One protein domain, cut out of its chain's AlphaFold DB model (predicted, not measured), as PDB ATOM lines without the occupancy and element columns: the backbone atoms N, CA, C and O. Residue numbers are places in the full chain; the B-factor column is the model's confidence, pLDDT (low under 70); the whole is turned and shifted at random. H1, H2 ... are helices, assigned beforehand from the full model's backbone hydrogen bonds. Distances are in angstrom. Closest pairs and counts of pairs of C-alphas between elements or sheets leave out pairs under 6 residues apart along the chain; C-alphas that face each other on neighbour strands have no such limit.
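What this domain is: This is residues 5 to 61, 85 to 106 and 118 to 165 of the 320 residues of an uncharacterized protein of Hordeum vulgare subsp. vulgare (UniProt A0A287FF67). H4, H5 and H6 form a small up-and-down bundle, each running against the one before, and long H2 crosses H4 and H6 near their first residues. H3 folds back on H2, H1 lies near H4, and residues 154 to 165 of H6 stick out. The printed part has 127 residues with six named helices, H1 to H6, and no named strand: all helix, compact, radius of gyration of the C-alphas 15.9 A, spans 48 by 33 by 32 A.

Where its parts are: Find C-alpha 5 at (29.625, 179.461, -9.627), where H1, residues 5 to 15, begins. Then read H2, 21 to 46, 37.4 A; H3, 51 to 59; H4, 85 to 102; H5, 122 to 134; and H6, 139 to 165, 38.7 A, ending at (9.338, 153.747, 28.253).

How they stand to each other: See H4, with residues 93 to 100 alone, touch H5; closest C-alphas Leu 93 and Leu 128, 7.5 A. Every O i to N i+4 pair is within hydrogen-bond range in H1, H2, H4, H5 and H6; H3 has 4 of 5.

The domain as a whole: Cuts leave C-alphas 61 and 85 27.9 A apart, 106 and 118 11.4 A. Mean pLDDT of the printed part is 71.2.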
ATOM      1  N   HIS A   5      29.175 180.042 -10.903       58.97
ATOM      2  CA  HIS A   5      29.625 179.461  -9.627       58.97
ATOM      3  C   HIS A   5      28.855 178.203  -9.205       58.97
ATOM      4  O   HIS A   5      29.450 177.272  -8.671       58.97
ATOM      5  N   ILE A   6      27.551 178.136  -9.487       55.38
ATOM      6  CA  ILE A   6      26.712 176.993  -9.089       55.38
ATOM      7  C   ILE A   6      27.089 175.739  -9.885       55.38
ATOM      8  O   ILE A   6      27.230 174.667  -9.309       55.38
ATOM      9  N   GLY A   7      27.331 175.874 -11.193       57.50
ATOM     10  CA  GLY A   7      27.738 174.748 -12.039       57.50
ATOM     11  C   GLY A   7      29.097 174.162 -11.644       57.50
ATOM     12  O   GLY A   7      29.246 172.947 -11.623       57.50
ATOM     13  N   ALA A   8      30.066 175.008 -11.277       61.31
ATOM     14  CA  ALA A   8      31.374 174.564 -10.790       61.31
ATOM     15  C   ALA A   8      31.291 173.898  -9.404       61.31
ATOM     16  O   ALA A   8      31.963 172.900  -9.163       61.31
ATOM     17  N   PHE A   9      30.440 174.414  -8.512       56.56
ATOM     18  CA  PHE A   9      30.192 173.813  -7.201       56.56
ATOM     19  C   PHE A   9      29.533 172.435  -7.320       56.56
ATOM     20  O   PHE A   9      30.028 171.475  -6.742       56.56
ATOM     21  N   LEU A  10      28.462 172.318  -8.112       60.31
ATOM     22  CA  LEU A  10      27.801 171.035  -8.354       60.31
ATOM     23  C   LEU A  10      28.770 170.044  -8.994       60.31
ATOM     24  O   LEU A  10      28.865 168.911  -8.547       60.31
ATOM     25  N   ARG A  11      29.551 170.489  -9.983       62.12
ATOM     26  CA  ARG A  11      30.599 169.672 -10.591       62.12
ATOM     27  C   ARG A  11      31.564 169.120  -9.543       62.12
ATOM     28  O   ARG A  11      31.771 167.921  -9.512       62.12
ATOM     29  N   LYS A  12      32.063 169.959  -8.636       62.06
ATOM     30  CA  LYS A  12      32.959 169.542  -7.551       62.06
ATOM     31  C   LYS A  12      32.307 168.540  -6.589       62.06
ATOM     32  O   LYS A  12      32.928 167.540  -6.263       62.06
ATOM     33  N   VAL A  13      31.042 168.749  -6.214       62.25
ATOM     34  CA  VAL A  13      30.260 167.799  -5.391       62.25
ATOM     35  C   VAL A  13      30.060 166.446  -6.096       62.25
ATOM     36  O   VAL A  13      29.934 165.422  -5.433       62.25
ATOM     37  N   PHE A  14      30.025 166.426  -7.431       63.12
ATOM     38  CA  PHE A  14      29.778 165.217  -8.222       63.12
ATOM     39  C   PHE A  14      31.029 164.601  -8.875       63.12
ATOM     40  O   PHE A  14      30.904 163.503  -9.417       63.12
ATOM     41  N   GLU A  15      32.192 165.258  -8.856       61.25
ATOM     42  CA  GLU A  15      33.420 164.820  -9.549       61.25
ATOM     43  C   GLU A  15      34.615 164.587  -8.609       61.25
ATOM     44  O   GLU A  15      35.410 163.701  -8.908       61.25
ATOM     45  N   ASP A  16      34.725 165.285  -7.473       55.81
ATOM     46  CA  ASP A  16      35.915 165.208  -6.612       55.81
ATOM     47  C   ASP A  16      35.626 164.407  -5.339       55.81
ATOM     48  O   ASP A  16      35.130 165.011  -4.394       55.81
ATOM     49  N   GLU A  17      35.984 163.117  -5.270       56.78
ATOM     50  CA  GLU A  17      36.339 162.468  -3.989       56.78
ATOM     51  C   GLU A  17      37.515 161.493  -4.185       56.78
ATOM     52  O   GLU A  17      37.376 160.452  -4.825       56.78
ATOM     53  N   ASP A  18      38.680 161.866  -3.635       53.66
ATOM     54  CA  ASP A  18      39.911 161.062  -3.510       53.66
ATOM     55  C   ASP A  18      39.751 159.981  -2.416       53.66
ATOM     56  O   ASP A  18      40.572 159.841  -1.504       53.66
ATOM     57  N   ASP A  19      38.658 159.228  -2.466       55.22
ATOM     58  CA  ASP A  19      38.460 158.076  -1.595       55.22
ATOM     59  C   ASP A  19      39.274 156.895  -2.145       55.22
ATOM     60  O   ASP A  19      39.337 156.668  -3.356       55.22
ATOM     61  N   GLY A  20      39.904 156.107  -1.269       61.78
ATOM     62  CA  GLY A  20      40.573 154.875  -1.693       61.78
ATOM     63  C   GLY A  20      39.615 153.975  -2.486       61.78
ATOM     64  O   GLY A  20      38.436 153.886  -2.153       61.78
ATOM     65  N   GLU A  21      40.118 153.283  -3.511       66.31
ATOM     66  CA  GLU A  21      39.323 152.572  -4.534       66.31
ATOM     67  C   GLU A  21      38.211 151.666  -3.966       66.31
ATOM     68  O   GLU A  21      37.113 151.592  -4.513       66.31
ATOM     69  N   LYS A  22      38.454 151.049  -2.803       63.19
ATOM     70  CA  LYS A  22      37.460 150.242  -2.082       63.19
ATOM     71  C   LYS A  22      36.309 151.066  -1.480       63.19
ATOM     72  O   LYS A  22      35.158 150.668  -1.588       63.19
ATOM     73  N   ALA A  23      36.606 152.205  -0.857       61.22
ATOM     74  CA  ALA A  23      35.593 153.075  -0.255       61.22
ATOM     75  C   ALA A  23      34.720 153.757  -1.324       61.22
ATOM     76  O   ALA A  23      33.514 153.910  -1.133       61.22
ATOM     77  N   ALA A  24      35.312 154.093  -2.474       64.75
ATOM     78  CA  ALA A  24      34.578 154.603  -3.629       64.75
ATOM     79  C   ALA A  24      33.595 153.560  -4.202       64.75
ATOM     80  O   ALA A  24      32.468 153.912  -4.557       64.75
ATOM     81  N   ALA A  25      33.995 152.282  -4.248       66.88
ATOM     82  CA  ALA A  25      33.137 151.185  -4.695       66.88
ATOM     83  C   ALA A  25      31.942 150.961  -3.751       66.88
ATOM     84  O   ALA A  25      30.796 151.031  -4.197       66.88
ATOM     85  N   ASP A  26      32.193 150.811  -2.444       67.31
ATOM     86  CA  ASP A  26      31.141 150.597  -1.435       67.31
ATOM     87  C   ASP A  26      30.115 151.748  -1.432       67.31
ATOM     88  O   ASP A  26      28.902 151.545  -1.313       67.31
ATOM     89  N   ARG A  27      30.591 152.987  -1.606       69.19
ATOM     90  CA  ARG A  27      29.727 154.162  -1.720       69.19
ATOM     91  C   ARG A  27      28.894 154.155  -2.995       69.19
ATOM     92  O   ARG A  27      27.706 154.464  -2.934       69.19
ATOM     93  N   SER A  28      29.494 153.832  -4.137       73.81
ATOM     94  CA  SER A  28      28.775 153.749  -5.413       73.81
ATOM     95  C   SER A  28      27.638 152.725  -5.338       73.81
ATOM     96  O   SER A  28      26.532 152.994  -5.812       73.81
ATOM     97  N   ASP A  29      27.876 151.582  -4.694       75.56
ATOM     98  CA  ASP A  29      26.860 150.546  -4.495       75.56
ATOM     99  C   ASP A  29      25.719 151.029  -3.590       75.56
ATOM    100  O   ASP A  29      24.544 150.793  -3.890       75.56
ATOM    101  N   LEU A  30      26.040 151.777  -2.530       75.06
ATOM    102  CA  LEU A  30      25.046 152.399  -1.654       75.06
ATOM    103  C   LEU A  30      24.196 153.448  -2.390       75.06
ATOM    104  O   LEU A  30      22.970 153.449  -2.258       75.06
ATOM    105  N   GLU A  31      24.822 154.333  -3.172       81.94
ATOM    106  CA  GLU A  31      24.126 155.349  -3.976       81.94
ATOM    107  C   GLU A  31      23.180 154.689  -4.996       81.94
ATOM    108  O   GLU A  31      22.038 155.123  -5.180       81.94
ATOM    109  N   LEU A  32      23.629 153.596  -5.616       81.06
ATOM    110  CA  LEU A  32      22.849 152.807  -6.564       81.06
ATOM    111  C   LEU A  32      21.678 152.079  -5.891       81.06
ATOM    112  O   LEU A  32      20.569 152.078  -6.432       81.06
ATOM    113  N   ALA A  33      21.888 151.489  -4.714       80.06
ATOM    114  CA  ALA A  33      20.830 150.845  -3.939       80.06
ATOM    115  C   ALA A  33      19.757 151.853  -3.499       80.06
ATOM    116  O   ALA A  33      18.562 151.600  -3.675       80.06
ATOM    117  N   LEU A  34      20.173 153.024  -3.005       81.69
ATOM    118  CA  LEU A  34      19.270 154.116  -2.647       81.69
ATOM    119  C   LEU A  34      18.424 154.542  -3.848       81.69
ATOM    120  O   LEU A  34      17.205 154.653  -3.737       81.69
ATOM    121  N   ALA A  35      19.050 154.766  -5.001       82.94
ATOM    122  CA  ALA A  35      18.326 155.215  -6.179       82.94
ATOM    123  C   ALA A  35      17.336 154.164  -6.707       82.94
ATOM    124  O   ALA A  35      16.228 154.525  -7.096       82.94
ATOM    125  N   LYS A  36      17.684 152.871  -6.650       85.38
ATOM    126  CA  LYS A  36      16.745 151.778  -6.955       85.38
ATOM    127  C   LYS A  36      15.550 151.768  -5.999       85.38
ATOM    128  O   LYS A  36      14.420 151.598  -6.447       85.38
ATOM    129  N   ALA A  37      15.777 151.982  -4.702       81.94
ATOM    130  CA  ALA A  37      14.700 152.063  -3.715       81.94
ATOM    131  C   ALA A  37      13.784 153.274  -3.963       81.94
ATOM    132  O   ALA A  37      12.560 153.152  -3.888       81.94
ATOM    133  N   VAL A  38      14.368 154.426  -4.313       83.56
ATOM    134  CA  VAL A  38      13.628 155.633  -4.708       83.56
ATOM    135  C   VAL A  38      12.795 155.376  -5.961       83.56
ATOM    136  O   VAL A  38      11.626 155.751  -5.987       83.56
ATOM    137  N   ASP A  39      13.356 154.712  -6.974       86.19
ATOM    138  CA  ASP A  39      12.636 154.368  -8.203       86.19
ATOM    139  C   ASP A  39      11.482 153.395  -7.928       86.19
ATOM    140  O   ASP A  39      10.370 153.626  -8.398       86.19
ATOM    141  N   ALA A  40      11.693 152.366  -7.103       82.38
ATOM    142  CA  ALA A  40      10.634 151.441  -6.701       82.38
ATOM    143  C   ALA A  40       9.498 152.153  -5.943       82.38
ATOM    144  O   ALA A  40       8.320 151.929  -6.226       82.38
ATOM    145  N   MET A  41       9.832 153.052  -5.012       79.50
ATOM    146  CA  MET A  41       8.832 153.855  -4.303       79.50
ATOM    147  C   MET A  41       8.115 154.837  -5.228       79.50
ATOM    148  O   MET A  41       6.901 154.984  -5.118       79.50
ATOM    149  N   ALA A  42       8.824 155.480  -6.157       80.69
ATOM    150  CA  ALA A  42       8.222 156.369  -7.148       80.69
ATOM    151  C   ALA A  42       7.236 155.614  -8.052       80.69
ATOM    152  O   ALA A  42       6.126 156.092  -8.269       80.69
ATOM    153  N   MET A  43       7.589 154.403  -8.491       80.00
ATOM    154  CA  MET A  43       6.678 153.513  -9.217       80.00
ATOM    155  C   MET A  43       5.463 153.124  -8.362       80.00
ATOM    156  O   MET A  43       4.351 153.052  -8.875       80.00
ATOM    157  N   GLY A  44       5.641 152.905  -7.055       74.06
ATOM    158  CA  GLY A  44       4.534 152.678  -6.120       74.06
ATOM    159  C   GLY A  44       3.594 153.881  -5.998       74.06
ATOM    160  O   GLY A  44       2.378 153.710  -6.019       74.06
ATOM    161  N   LEU A  45       4.152 155.095  -5.949       73.88
ATOM    162  CA  LEU A  45       3.391 156.349  -5.930       73.88
ATOM    163  C   LEU A  45       2.633 156.597  -7.242       73.88
ATOM    164  O   LEU A  45       1.548 157.172  -7.214       73.88
ATOM    165  N   GLU A  46       3.178 156.166  -8.381       72.44
ATOM    166  CA  GLU A  46       2.504 156.254  -9.683       72.44
ATOM    167  C   GLU A  46       1.377 155.218  -9.838       72.44
ATOM    168  O   GLU A  46       0.377 155.502 -10.497       72.44
ATOM    169  N   ASN A  47       1.512 154.047  -9.204       66.75
ATOM    170  CA  ASN A  47       0.581 152.917  -9.319       66.75
ATOM    171  C   ASN A  47      -0.366 152.740  -8.111       66.75
ATOM    172  O   ASN A  47      -1.009 151.700  -7.997       66.75
ATOM    173  N   ASP A  48      -0.468 153.729  -7.216       58.06
ATOM    174  CA  ASP A  48      -1.340 153.718  -6.023       58.06
ATOM    175  C   ASP A  48      -1.054 152.587  -4.999       58.06
ATOM    176  O   ASP A  48      -1.918 152.227  -4.195       58.06
ATOM    177  N   VAL A  49       0.165 152.035  -4.967       52.38
ATOM    178  CA  VAL A  49       0.564 151.015  -3.977       52.38
ATOM    179  C   VAL A  49       1.063 151.697  -2.703       52.38
ATOM    180  O   VAL A  49       1.911 152.587  -2.755       52.38
ATOM    181  N   ALA A  50       0.561 151.274  -1.538       49.28
ATOM    182  CA  ALA A  50       0.952 151.831  -0.247       49.28
ATOM    183  C   ALA A  50       2.486 151.725  -0.018       49.28
ATOM    184  O   ALA A  50       3.018 150.614   0.057       49.28
ATOM    185  N   PRO A  51       3.211 152.848   0.178       48.69
ATOM    186  CA  PRO A  51       4.664 152.876   0.410       48.69
ATOM    187  C   PRO A  51       5.160 151.968   1.546       48.69
ATOM    188  O   PRO A  51       6.295 151.494   1.529       48.69
ATOM    189  N   GLY A  52       4.307 151.727   2.548       44.91
ATOM    190  CA  GLY A  52       4.632 150.913   3.721       44.91
ATOM    191  C   GLY A  52       4.873 149.430   3.421       44.91
ATOM    192  O   GLY A  52       5.598 148.783   4.180       44.91
ATOM    193  N   ASP A  53       4.315 148.908   2.327       43.84
ATOM    194  CA  ASP A  53       4.504 147.509   1.924       43.84
ATOM    195  C   ASP A  53       5.792 147.325   1.105       43.84
ATOM    196  O   ASP A  53       6.511 146.344   1.297       43.84
ATOM    197  N   LEU A  54       6.176 148.326   0.303       47.25
ATOM    198  CA  LEU A  54       7.402 148.314  -0.510       47.25
ATOM    199  C   LEU A  54       8.681 148.450   0.337       47.25
ATOM    200  O   LEU A  54       9.680 147.775   0.085       47.25
ATOM    201  N   LEU A  55       8.646 149.269   1.395       45.56
ATOM    202  CA  LEU A  55       9.779 149.455   2.315       45.56
ATOM    203  C   LEU A  55      10.104 148.190   3.127       45.56
ATOM    204  O   LEU A  55      11.272 147.913   3.403       45.56
ATOM    205  N   LYS A  56       9.089 147.396   3.491       47.16
ATOM    206  CA  LYS A  56       9.284 146.127   4.214       47.16
ATOM    207  C   LYS A  56       9.914 145.048   3.339       47.16
ATOM    208  O   LYS A  56      10.673 144.234   3.854       47.16
ATOM    209  N   GLN A  57       9.611 145.050   2.045       43.28
ATOM    210  CA  GLN A  57      10.042 143.999   1.129       43.28
ATOM    211  C   GLN A  57      11.499 144.170   0.672       43.28
ATOM    212  O   GLN A  57      12.187 143.171   0.484       43.28
ATOM    213  N   HIS A  58      11.994 145.409   0.548       40.53
ATOM    214  CA  HIS A  58      13.339 145.671   0.014       40.53
ATOM    215  C   HIS A  58      14.400 146.102   1.036       40.53
ATOM    216  O   HIS A  58      15.580 145.905   0.772       40.53
ATOM    217  N   VAL A  59      14.023 146.662   2.194       43.72
ATOM    218  CA  VAL A  59      15.001 147.169   3.185       43.72
ATOM    219  C   VAL A  59      15.145 146.251   4.410       43.72
ATOM    220  O   VAL A  59      16.169 146.293   5.082       43.72
ATOM    221  N   PHE A  60      14.158 145.387   4.692       38.47
ATOM    222  CA  PHE A  60      14.123 144.571   5.921       38.47
ATOM    223  C   PHE A  60      13.835 143.070   5.714       38.47
ATOM    224  O   PHE A  60      13.669 142.345   6.695       38.47
ATOM    225  N   GLY A  61      13.774 142.585   4.471       29.45
ATOM    226  CA  GLY A  61      13.669 141.150   4.183       29.45
ATOM    227  C   GLY A  61      15.036 140.453   4.256       29.45
ATOM    228  O   GLY A  61      16.043 141.087   3.934       29.45
ATOM    229  N   LYS A  85      25.799 159.059 -12.498       67.06
ATOM    230  CA  LYS A  85      25.453 160.461 -12.222       67.06
ATOM    231  C   LYS A  85      24.023 160.612 -11.719       67.06
ATOM    232  O   LYS A  85      23.779 161.449 -10.854       67.06
ATOM    233  N   ASP A  86      23.091 159.809 -12.220       74.00
ATOM    234  CA  ASP A  86      21.693 159.881 -11.793       74.00
ATOM    235  C   ASP A  86      21.487 159.346 -10.374       74.00
ATOM    236  O   ASP A  86      20.722 159.932  -9.606       74.00
ATOM    237  N   TYR A  87      22.230 158.309  -9.983       81.44
ATOM    238  CA  TYR A  87      22.199 157.774  -8.618       81.44
ATOM    239  C   TYR A  87      22.797 158.760  -7.605       81.44
ATOM    240  O   TYR A  87      22.208 159.018  -6.552       81.44
ATOM    241  N   ARG A  88      23.899 159.420  -7.979       81.62
ATOM    242  CA  ARG A  88      24.574 160.422  -7.141       81.62
ATOM    243  C   ARG A  88      23.699 161.648  -6.869       81.62
ATOM    244  O   ARG A  88      23.684 162.169  -5.755       81.62
ATOM    245  N   LYS A  89      22.894 162.083  -7.850       86.62
ATOM    246  CA  LYS A  89      21.890 163.150  -7.656       86.62
ATOM    247  C   LYS A  89      20.874 162.782  -6.569       86.62
ATOM    248  O   LYS A  89      20.554 163.632  -5.738       86.62
ATOM    249  N   MET A  90      20.390 161.534  -6.546       86.06
ATOM    250  CA  MET A  90      19.441 161.071  -5.520       86.06
ATOM    251  C   MET A  90      20.084 161.037  -4.138       86.06
ATOM    252  O   MET A  90      19.473 161.489  -3.172       86.06
ATOM    253  N   ALA A  91      21.329 160.565  -4.049       84.56
ATOM    254  CA  ALA A  91      22.081 160.540  -2.801       84.56
ATOM    255  C   ALA A  91      22.276 161.942  -2.210       84.56
ATOM    256  O   ALA A  91      22.032 162.149  -1.021       84.56
ATOM    257  N   VAL A  92      22.622 162.928  -3.043       85.44
ATOM    258  CA  VAL A  92      22.753 164.327  -2.606       85.44
ATOM    259  C   VAL A  92      21.418 164.885  -2.104       85.44
ATOM    260  O   VAL A  92      21.383 165.513  -1.045       85.44
ATOM    261  N   LEU A  93      20.316 164.643  -2.820       88.50
ATOM    262  CA  LEU A  93      18.981 165.091  -2.403       88.50
ATOM    263  C   LEU A  93      18.541 164.440  -1.083       88.50
ATOM    264  O   LEU A  93      18.041 165.136  -0.196       88.50
ATOM    265  N   TYR A  94      18.771 163.134  -0.931       86.25
ATOM    266  CA  TYR A  94      18.491 162.389   0.296       86.25
ATOM    267  C   TYR A  94      19.306 162.920   1.478       86.25
ATOM    268  O   TYR A  94      18.747 163.201   2.537       86.25
ATOM    269  N   MET A  95      20.610 163.121   1.289       83.06
ATOM    270  CA  MET A  95      21.504 163.633   2.327       83.06
ATOM    271  C   MET A  95      21.124 165.054   2.754       83.06
ATOM    272  O   MET A  95      21.047 165.338   3.948       83.06
ATOM    273  N   LEU A  96      20.834 165.938   1.792       85.88
ATOM    274  CA  LEU A  96      20.420 167.314   2.066       85.88
ATOM    275  C   LEU A  96      19.110 167.352   2.858       85.88
ATOM    276  O   LEU A  96      19.003 168.075   3.849       85.88
ATOM    277  N   LEU A  97      18.124 166.544   2.458       86.94
ATOM    278  CA  LEU A  97      16.856 166.453   3.172       86.94
ATOM    279  C   LEU A  97      17.036 165.862   4.575       86.94
ATOM    280  O   LEU A  97      16.521 166.422   5.543       86.94
ATOM    281  N   SER A  98      17.781 164.762   4.698       82.69
ATOM    282  CA  SER A  98      18.062 164.125   5.985       82.69
ATOM    283  C   SER A  98      18.778 165.086   6.932       82.69
ATOM    284  O   SER A  98      18.457 165.107   8.117       82.69
ATOM    285  N   ALA A  99      19.686 165.929   6.433       81.25
ATOM    286  CA  ALA A  99      20.329 166.969   7.230       81.25
ATOM    287  C   ALA A  99      19.318 168.017   7.731       81.25
ATOM    288  O   ALA A  99      19.320 168.350   8.915       81.25
ATOM    289  N   CYS A 100      18.400 168.484   6.874       81.50
ATOM    290  CA  CYS A 100      17.331 169.407   7.282       81.50
ATOM    291  C   CYS A 100      16.372 168.804   8.328       81.50
ATOM    292  O   CYS A 100      15.802 169.540   9.135       81.50
ATOM    293  N   VAL A 101      16.166 167.484   8.300       80.62
ATOM    294  CA  VAL A 101      15.291 166.755   9.237       80.62
ATOM    295  C   VAL A 101      16.023 166.352  10.523       80.62
ATOM    296  O   VAL A 101      15.388 166.261  11.567       80.62
ATOM    297  N   ALA A 102      17.340 166.142  10.486       71.50
ATOM    298  CA  ALA A 102      18.141 165.777  11.656       71.50
ATOM    299  C   ALA A 102      18.510 166.979  12.549       71.50
ATOM    300  O   ALA A 102      18.747 166.800  13.743       71.50
ATOM    301  N   ASP A 103      18.514 168.210  12.019       62.88
ATOM    302  CA  ASP A 103      18.913 169.445  12.733       62.88
ATOM    303  C   ASP A 103      17.911 169.913  13.819       62.88
ATOM    304  O   ASP A 103      17.890 171.073  14.223       62.88
ATOM    305  N   VAL A 104      17.046 169.019  14.310       54.34
ATOM    306  CA  VAL A 104      15.955 169.349  15.241       54.34
ATOM    307  C   VAL A 104      16.385 169.226  16.708       54.34
ATOM    308  O   VAL A 104      15.599 169.576  17.582       54.34
ATOM    309  N   ASN A 105      17.598 168.755  17.039       49.56
ATOM    310  CA  ASN A 105      17.896 168.454  18.449       49.56
ATOM    311  C   ASN A 105      19.373 168.428  18.888       49.56
ATOM    312  O   ASN A 105      19.751 167.601  19.712       49.56
ATOM    313  N   MET A 106      20.203 169.373  18.444       45.69
ATOM    314  CA  MET A 106      21.483 169.623  19.128       45.69
ATOM    315  C   MET A 106      21.280 170.656  20.242       45.69
ATOM    316  O   MET A 106      21.667 171.818  20.131       45.69
ATOM    317  N   LYS A 118      15.647 175.962  13.226       60.88
ATOM    318  CA  LYS A 118      14.296 175.694  12.768       60.88
ATOM    319  C   LYS A 118      14.439 174.528  11.792       60.88
ATOM    320  O   LYS A 118      15.046 174.723  10.745       60.88
ATOM    321  N   GLY A 119      13.966 173.347  12.195       72.31
ATOM    322  CA  GLY A 119      14.028 172.121  11.400       72.31
ATOM    323  C   GLY A 119      13.332 172.241  10.042       72.31
ATOM    324  O   GLY A 119      12.974 173.335   9.596       72.31
ATOM    325  N   TYR A 120      13.125 171.105   9.377       81.81
ATOM    326  CA  TYR A 120      12.442 171.054   8.084       81.81
ATOM    327  C   TYR A 120      11.159 171.921   8.060       81.81
ATOM    328  O   TYR A 120      10.323 171.858   8.956       81.81
ATOM    329  N   ASP A 121      11.047 172.783   7.046       85.19
ATOM    330  CA  ASP A 121      10.064 173.878   6.937       85.19
ATOM    331  C   ASP A 121       9.739 174.083   5.447       85.19
ATOM    332  O   ASP A 121      10.498 173.644   4.577       85.19
ATOM    333  N   ALA A 122       8.656 174.794   5.127       81.06
ATOM    334  CA  ALA A 122       8.185 175.018   3.758       81.06
ATOM    335  C   ALA A 122       9.268 175.610   2.834       81.06
ATOM    336  O   ALA A 122       9.349 175.265   1.657       81.06
ATOM    337  N   ARG A 123      10.157 176.454   3.372       85.88
ATOM    338  CA  ARG A 123      11.287 177.037   2.626       85.88
ATOM    339  C   ARG A 123      12.284 175.977   2.154       85.88
ATOM    340  O   ARG A 123      12.763 176.062   1.027       85.88
ATOM    341  N   HIS A 124      12.558 174.971   2.986       88.00
ATOM    342  CA  HIS A 124      13.430 173.849   2.636       88.00
ATOM    343  C   HIS A 124      12.806 173.014   1.517       88.00
ATOM    344  O   HIS A 124      13.487 172.681   0.552       88.00
ATOM    345  N   ARG A 125      11.492 172.760   1.589       87.25
ATOM    346  CA  ARG A 125      10.747 172.065   0.528       87.25
ATOM    347  C   ARG A 125      10.839 172.794  -0.817       87.25
ATOM    348  O   ARG A 125      11.143 172.174  -1.832       87.25
ATOM    349  N   VAL A 126      10.628 174.113  -0.825       89.25
ATOM    350  CA  VAL A 126      10.728 174.935  -2.046       89.25
ATOM    351  C   VAL A 126      12.159 174.942  -2.594       89.25
ATOM    352  O   VAL A 126      12.351 174.797  -3.799       89.25
ATOM    353  N   ALA A 127      13.170 175.057  -1.729       89.06
ATOM    354  CA  ALA A 127      14.571 174.995  -2.143       89.06
ATOM    355  C   ALA A 127      14.925 173.634  -2.765       89.06
ATOM    356  O   ALA A 127      15.520 173.590  -3.840       89.06
ATOM    357  N   LEU A 128      14.495 172.529  -2.149       90.12
ATOM    358  CA  LEU A 128      14.682 171.176  -2.680       90.12
ATOM    359  C   LEU A 128      14.006 170.994  -4.041       90.12
ATOM    360  O   LEU A 128      14.568 170.340  -4.912       90.12
ATOM    361  N   ARG A 129      12.853 171.631  -4.270       88.75
ATOM    362  CA  ARG A 129      12.187 171.652  -5.582       88.75
ATOM    363  C   ARG A 129      12.990 172.361  -6.654       88.75
ATOM    364  O   ARG A 129      13.109 171.845  -7.765       88.75
ATOM    365  N   LEU A 130      13.572 173.509  -6.325       89.81
ATOM    366  CA  LEU A 130      14.453 174.222  -7.247       89.81
ATOM    367  C   LEU A 130      15.703 173.392  -7.559       89.81
ATOM    368  O   LEU A 130      16.050 173.239  -8.726       89.81
ATOM    369  N   ILE A 131      16.318 172.785  -6.540       89.56
ATOM    370  CA  ILE A 131      17.502 171.932  -6.703       89.56
ATOM    371  C   ILE A 131      17.173 170.688  -7.539       89.56
ATOM    372  O   ILE A 131      17.900 170.394  -8.482       89.56
ATOM    373  N   ALA A 132      16.070 169.988  -7.260       89.75
ATOM    374  CA  ALA A 132      15.637 168.829  -8.042       89.75
ATOM    375  C   ALA A 132      15.398 169.196  -9.515       89.75
ATOM    376  O   ALA A 132      15.835 168.474 -10.407       89.75
ATOM    377  N   THR A 133      14.793 170.362  -9.771       89.00
ATOM    378  CA  THR A 133      14.602 170.886 -11.133       89.00
ATOM    379  C   THR A 133      15.942 171.177 -11.814       89.00
ATOM    380  O   THR A 133      16.119 170.854 -12.983       89.00
ATOM    381  N   TRP A 134      16.912 171.751 -11.095       88.00
ATOM    382  CA  TRP A 134      18.254 172.012 -11.633       88.00
ATOM    383  C   TRP A 134      19.063 170.739 -11.898       88.00
ATOM    384  O   TRP A 134      19.904 170.735 -12.794       88.00
ATOM    385  N   LEU A 135      18.819 169.670 -11.139       86.31
ATOM    386  CA  LEU A 135      19.456 168.361 -11.320       86.31
ATOM    387  C   LEU A 135      18.742 167.476 -12.359       86.31
ATOM    388  O   LEU A 135      19.193 166.354 -12.599       86.31
ATOM    389  N   ASP A 136      17.665 167.974 -12.977       87.69
ATOM    390  CA  ASP A 136      16.794 167.234 -13.899       87.69
ATOM    391  C   ASP A 136      16.210 165.951 -13.272       87.69
ATOM    392  O   ASP A 136      16.144 164.876 -13.867       87.69
ATOM    393  N   VAL A 137      15.815 166.053 -12.002       88.06
ATOM    394  CA  VAL A 137      15.168 164.975 -11.252       88.06
ATOM    395  C   VAL A 137      13.665 165.211 -11.228       88.06
ATOM    396  O   VAL A 137      13.186 166.232 -10.730       88.06
ATOM    397  N   LYS A 138      12.896 164.232 -11.723       88.62
ATOM    398  CA  LYS A 138      11.430 164.265 -11.637       88.62
ATOM    399  C   LYS A 138      10.993 164.392 -10.178       88.62
ATOM    400  O   LYS A 138      11.450 163.639  -9.319       88.62
ATOM    401  N   TRP A 139      10.039 165.285  -9.924       87.31
ATOM    402  CA  TRP A 139       9.555 165.569  -8.572       87.31
ATOM    403  C   TRP A 139       9.032 164.329  -7.830       87.31
ATOM    404  O   TRP A 139       9.245 164.208  -6.630       87.31
ATOM    405  N   ILE A 140       8.446 163.365  -8.544       85.06
ATOM    406  CA  ILE A 140       7.968 162.101  -7.962       85.06
ATOM    407  C   ILE A 140       9.071 161.327  -7.218       85.06
ATOM    408  O   ILE A 140       8.823 160.745  -6.166       85.06
ATOM    409  N   LYS A 141      10.319 161.388  -7.704       88.94
ATOM    410  CA  LYS A 141      11.473 160.773  -7.033       88.94
ATOM    411  C   LYS A 141      11.850 161.534  -5.763       88.94
ATOM    412  O   LYS A 141      12.206 160.925  -4.761       88.94
ATOM    413  N   MET A 142      11.734 162.862  -5.781       89.00
ATOM    414  CA  MET A 142      11.965 163.691  -4.596       89.00
ATOM    415  C   MET A 142      10.886 163.464  -3.525       89.00
ATOM    416  O   MET A 142      11.204 163.424  -2.341       89.00
ATOM    417  N   GLU A 143       9.628 163.260  -3.926       85.12
ATOM    418  CA  GLU A 143       8.550 162.873  -3.009       85.12
ATOM    419  C   GLU A 143       8.802 161.493  -2.390       85.12
ATOM    420  O   GLU A 143       8.653 161.328  -1.179       85.12
ATOM    421  N   ALA A 144       9.273 160.522  -3.178       86.12
ATOM    422  CA  ALA A 144       9.701 159.231  -2.646       86.12
ATOM    423  C   ALA A 144      10.826 159.391  -1.606       86.12
ATOM    424  O   ALA A 144      10.708 158.862  -0.502       86.12
ATOM    425  N   VAL A 145      11.865 160.181  -1.905       87.06
ATOM    426  CA  VAL A 145      12.942 160.517  -0.951       87.06
ATOM    427  C   VAL A 145      12.384 161.149   0.331       87.06
ATOM    428  O   VAL A 145      12.811 160.799   1.432       87.06
ATOM    429  N   GLU A 146      11.404 162.043   0.213       86.56
ATOM    430  CA  GLU A 146      10.764 162.682   1.359       86.56
ATOM    431  C   GLU A 146      10.027 161.695   2.262       86.56
ATOM    432  O   GLU A 146      10.188 161.733   3.485       86.56
ATOM    433  N   ILE A 147       9.276 160.774   1.660       82.25
ATOM    434  CA  ILE A 147       8.584 159.703   2.378       82.25
ATOM    435  C   ILE A 147       9.598 158.771   3.054       82.25
ATOM    436  O   ILE A 147       9.392 158.399   4.207       82.25
ATOM    437  N   MET A 148      10.720 158.435   2.402       80.88
ATOM    438  CA  MET A 148      11.778 157.611   3.012       80.88
ATOM    439  C   MET A 148      12.349 158.263   4.272       80.88
ATOM    440  O   MET A 148      12.411 157.614   5.317       80.88
ATOM    441  N   VAL A 149      12.733 159.543   4.189       84.38
ATOM    442  CA  VAL A 149      13.305 160.287   5.325       84.38
ATOM    443  C   VAL A 149      12.274 160.478   6.441       84.38
ATOM    444  O   VAL A 149      12.600 160.365   7.621       84.38
ATOM    445  N   ALA A 150      11.011 160.724   6.101       81.19
ATOM    446  CA  ALA A 150       9.947 160.831   7.093       81.19
ATOM    447  C   ALA A 150       9.688 159.499   7.810       81.19
ATOM    448  O   ALA A 150       9.553 159.466   9.034       81.19
ATOM    449  N   CYS A 151       9.631 158.395   7.059       75.94
ATOM    450  CA  CYS A 151       9.459 157.052   7.606       75.94
ATOM    451  C   CYS A 151      10.624 156.667   8.523       75.94
ATOM    452  O   CYS A 151      10.383 156.143   9.612       75.94
ATOM    453  N   SER A 152      11.869 156.958   8.130       76.62
ATOM    454  CA  SER A 152      13.045 156.677   8.962       76.62
ATOM    455  C   SER A 152      13.059 157.527  10.236       76.62
ATOM    456  O   SER A 152      13.271 156.988  11.322       76.62
ATOM    457  N   ALA A 153      12.729 158.820  10.144       74.69
ATOM    458  CA  ALA A 153      12.610 159.701  11.306       74.69
ATOM    459  C   ALA A 153      11.499 159.246  12.274       74.69
ATOM    460  O   ALA A 153      11.702 159.233  13.489       74.69
ATOM    461  N   MET A 154      10.342 158.817  11.756       69.38
ATOM    462  CA  MET A 154       9.253 158.269  12.575       69.38
ATOM    463  C   MET A 154       9.635 156.947  13.253       69.38
ATOM    464  O   MET A 154       9.295 156.737  14.420       69.38
ATOM    465  N   ALA A 155      10.351 156.062  12.553       69.62
ATOM    466  CA  ALA A 155      10.850 154.814  13.125       69.62
ATOM    467  C   ALA A 155      11.840 155.081  14.273       69.62
ATOM    468  O   ALA A 155      11.675 154.520  15.358       69.62
ATOM    469  N   ALA A 156      12.789 156.001  14.069       66.62
ATOM    470  CA  ALA A 156      13.749 156.414  15.092       66.62
ATOM    471  C   ALA A 156      13.058 157.038  16.320       66.62
ATOM    472  O   ALA A 156      13.359 156.676  17.457       66.62
ATOM    473  N   ALA A 157      12.067 157.912  16.111       66.31
ATOM    474  CA  ALA A 157      11.295 158.511  17.203       66.31
ATOM    475  C   ALA A 157      10.520 157.460  18.021       66.31
ATOM    476  O   ALA A 157      10.451 157.545  19.249       66.31
ATOM    477  N   LYS A 158       9.963 156.438  17.357       64.88
ATOM    478  CA  LYS A 158       9.248 155.336  18.016       64.88
ATOM    479  C   LYS A 158      10.182 154.443  18.839       64.88
ATOM    480  O   LYS A 158       9.788 153.947  19.895       64.88
ATOM    481  N   GLU A 159      11.415 154.236  18.383       57.53
ATOM    482  CA  GLU A 159      12.445 153.510  19.133       57.53
ATOM    483  C   GLU A 159      12.926 154.297  20.365       57.53
ATOM    484  O   GLU A 159      13.052 153.731  21.457       57.53
ATOM    485  N   GLU A 160      13.103 155.616  20.236       55.69
ATOM    486  CA  GLU A 160      13.403 156.502  21.368       55.69
ATOM    487  C   GLU A 160      12.260 156.496  22.399       55.69
ATOM    488  O   GLU A 160      12.500 156.428  23.603       55.69
ATOM    489  N   GLU A 161      11.001 156.505  21.957       55.00
ATOM    490  CA  GLU A 161       9.850 156.401  22.858       55.00
ATOM    491  C   GLU A 161       9.819 155.049  23.586       55.00
ATOM    492  O   GLU A 161       9.643 155.009  24.806       55.00
ATOM    493  N   LYS A 162      10.067 153.943  22.875       50.69
ATOM    494  CA  LYS A 162      10.087 152.590  23.455       50.69
ATOM    495  C   LYS A 162      11.227 152.403  24.463       50.69
ATOM    496  O   LYS A 162      11.012 151.801  25.516       50.69
ATOM    497  N   SER A 163      12.414 152.942  24.183       48.25
ATOM    498  CA  SER A 163      13.573 152.904  25.094       48.25
ATOM    499  C   SER A 163      13.417 153.848  26.298       48.25
ATOM    500  O   SER A 163      13.799 153.505  27.421       48.25
ATOM    501  N   ARG A 164      12.763 155.002  26.116       50.09
ATOM    502  CA  ARG A 164      12.343 155.891  27.216       50.09
ATOM    503  C   ARG A 164      11.227 155.305  28.074       50.09
ATOM    504  O   ARG A 164      11.117 155.649  29.248       50.09
ATOM    505  N   GLN A 165      10.391 154.436  27.513       39.62
ATOM    506  CA  GLN A 165       9.338 153.747  28.253       39.62
ATOM    507  C   GLN A 165       9.880 152.555  29.056       39.62
ATOM    508  O   GLN A 165       9.350 152.266  30.129       39.62
TER     509      GLN A 165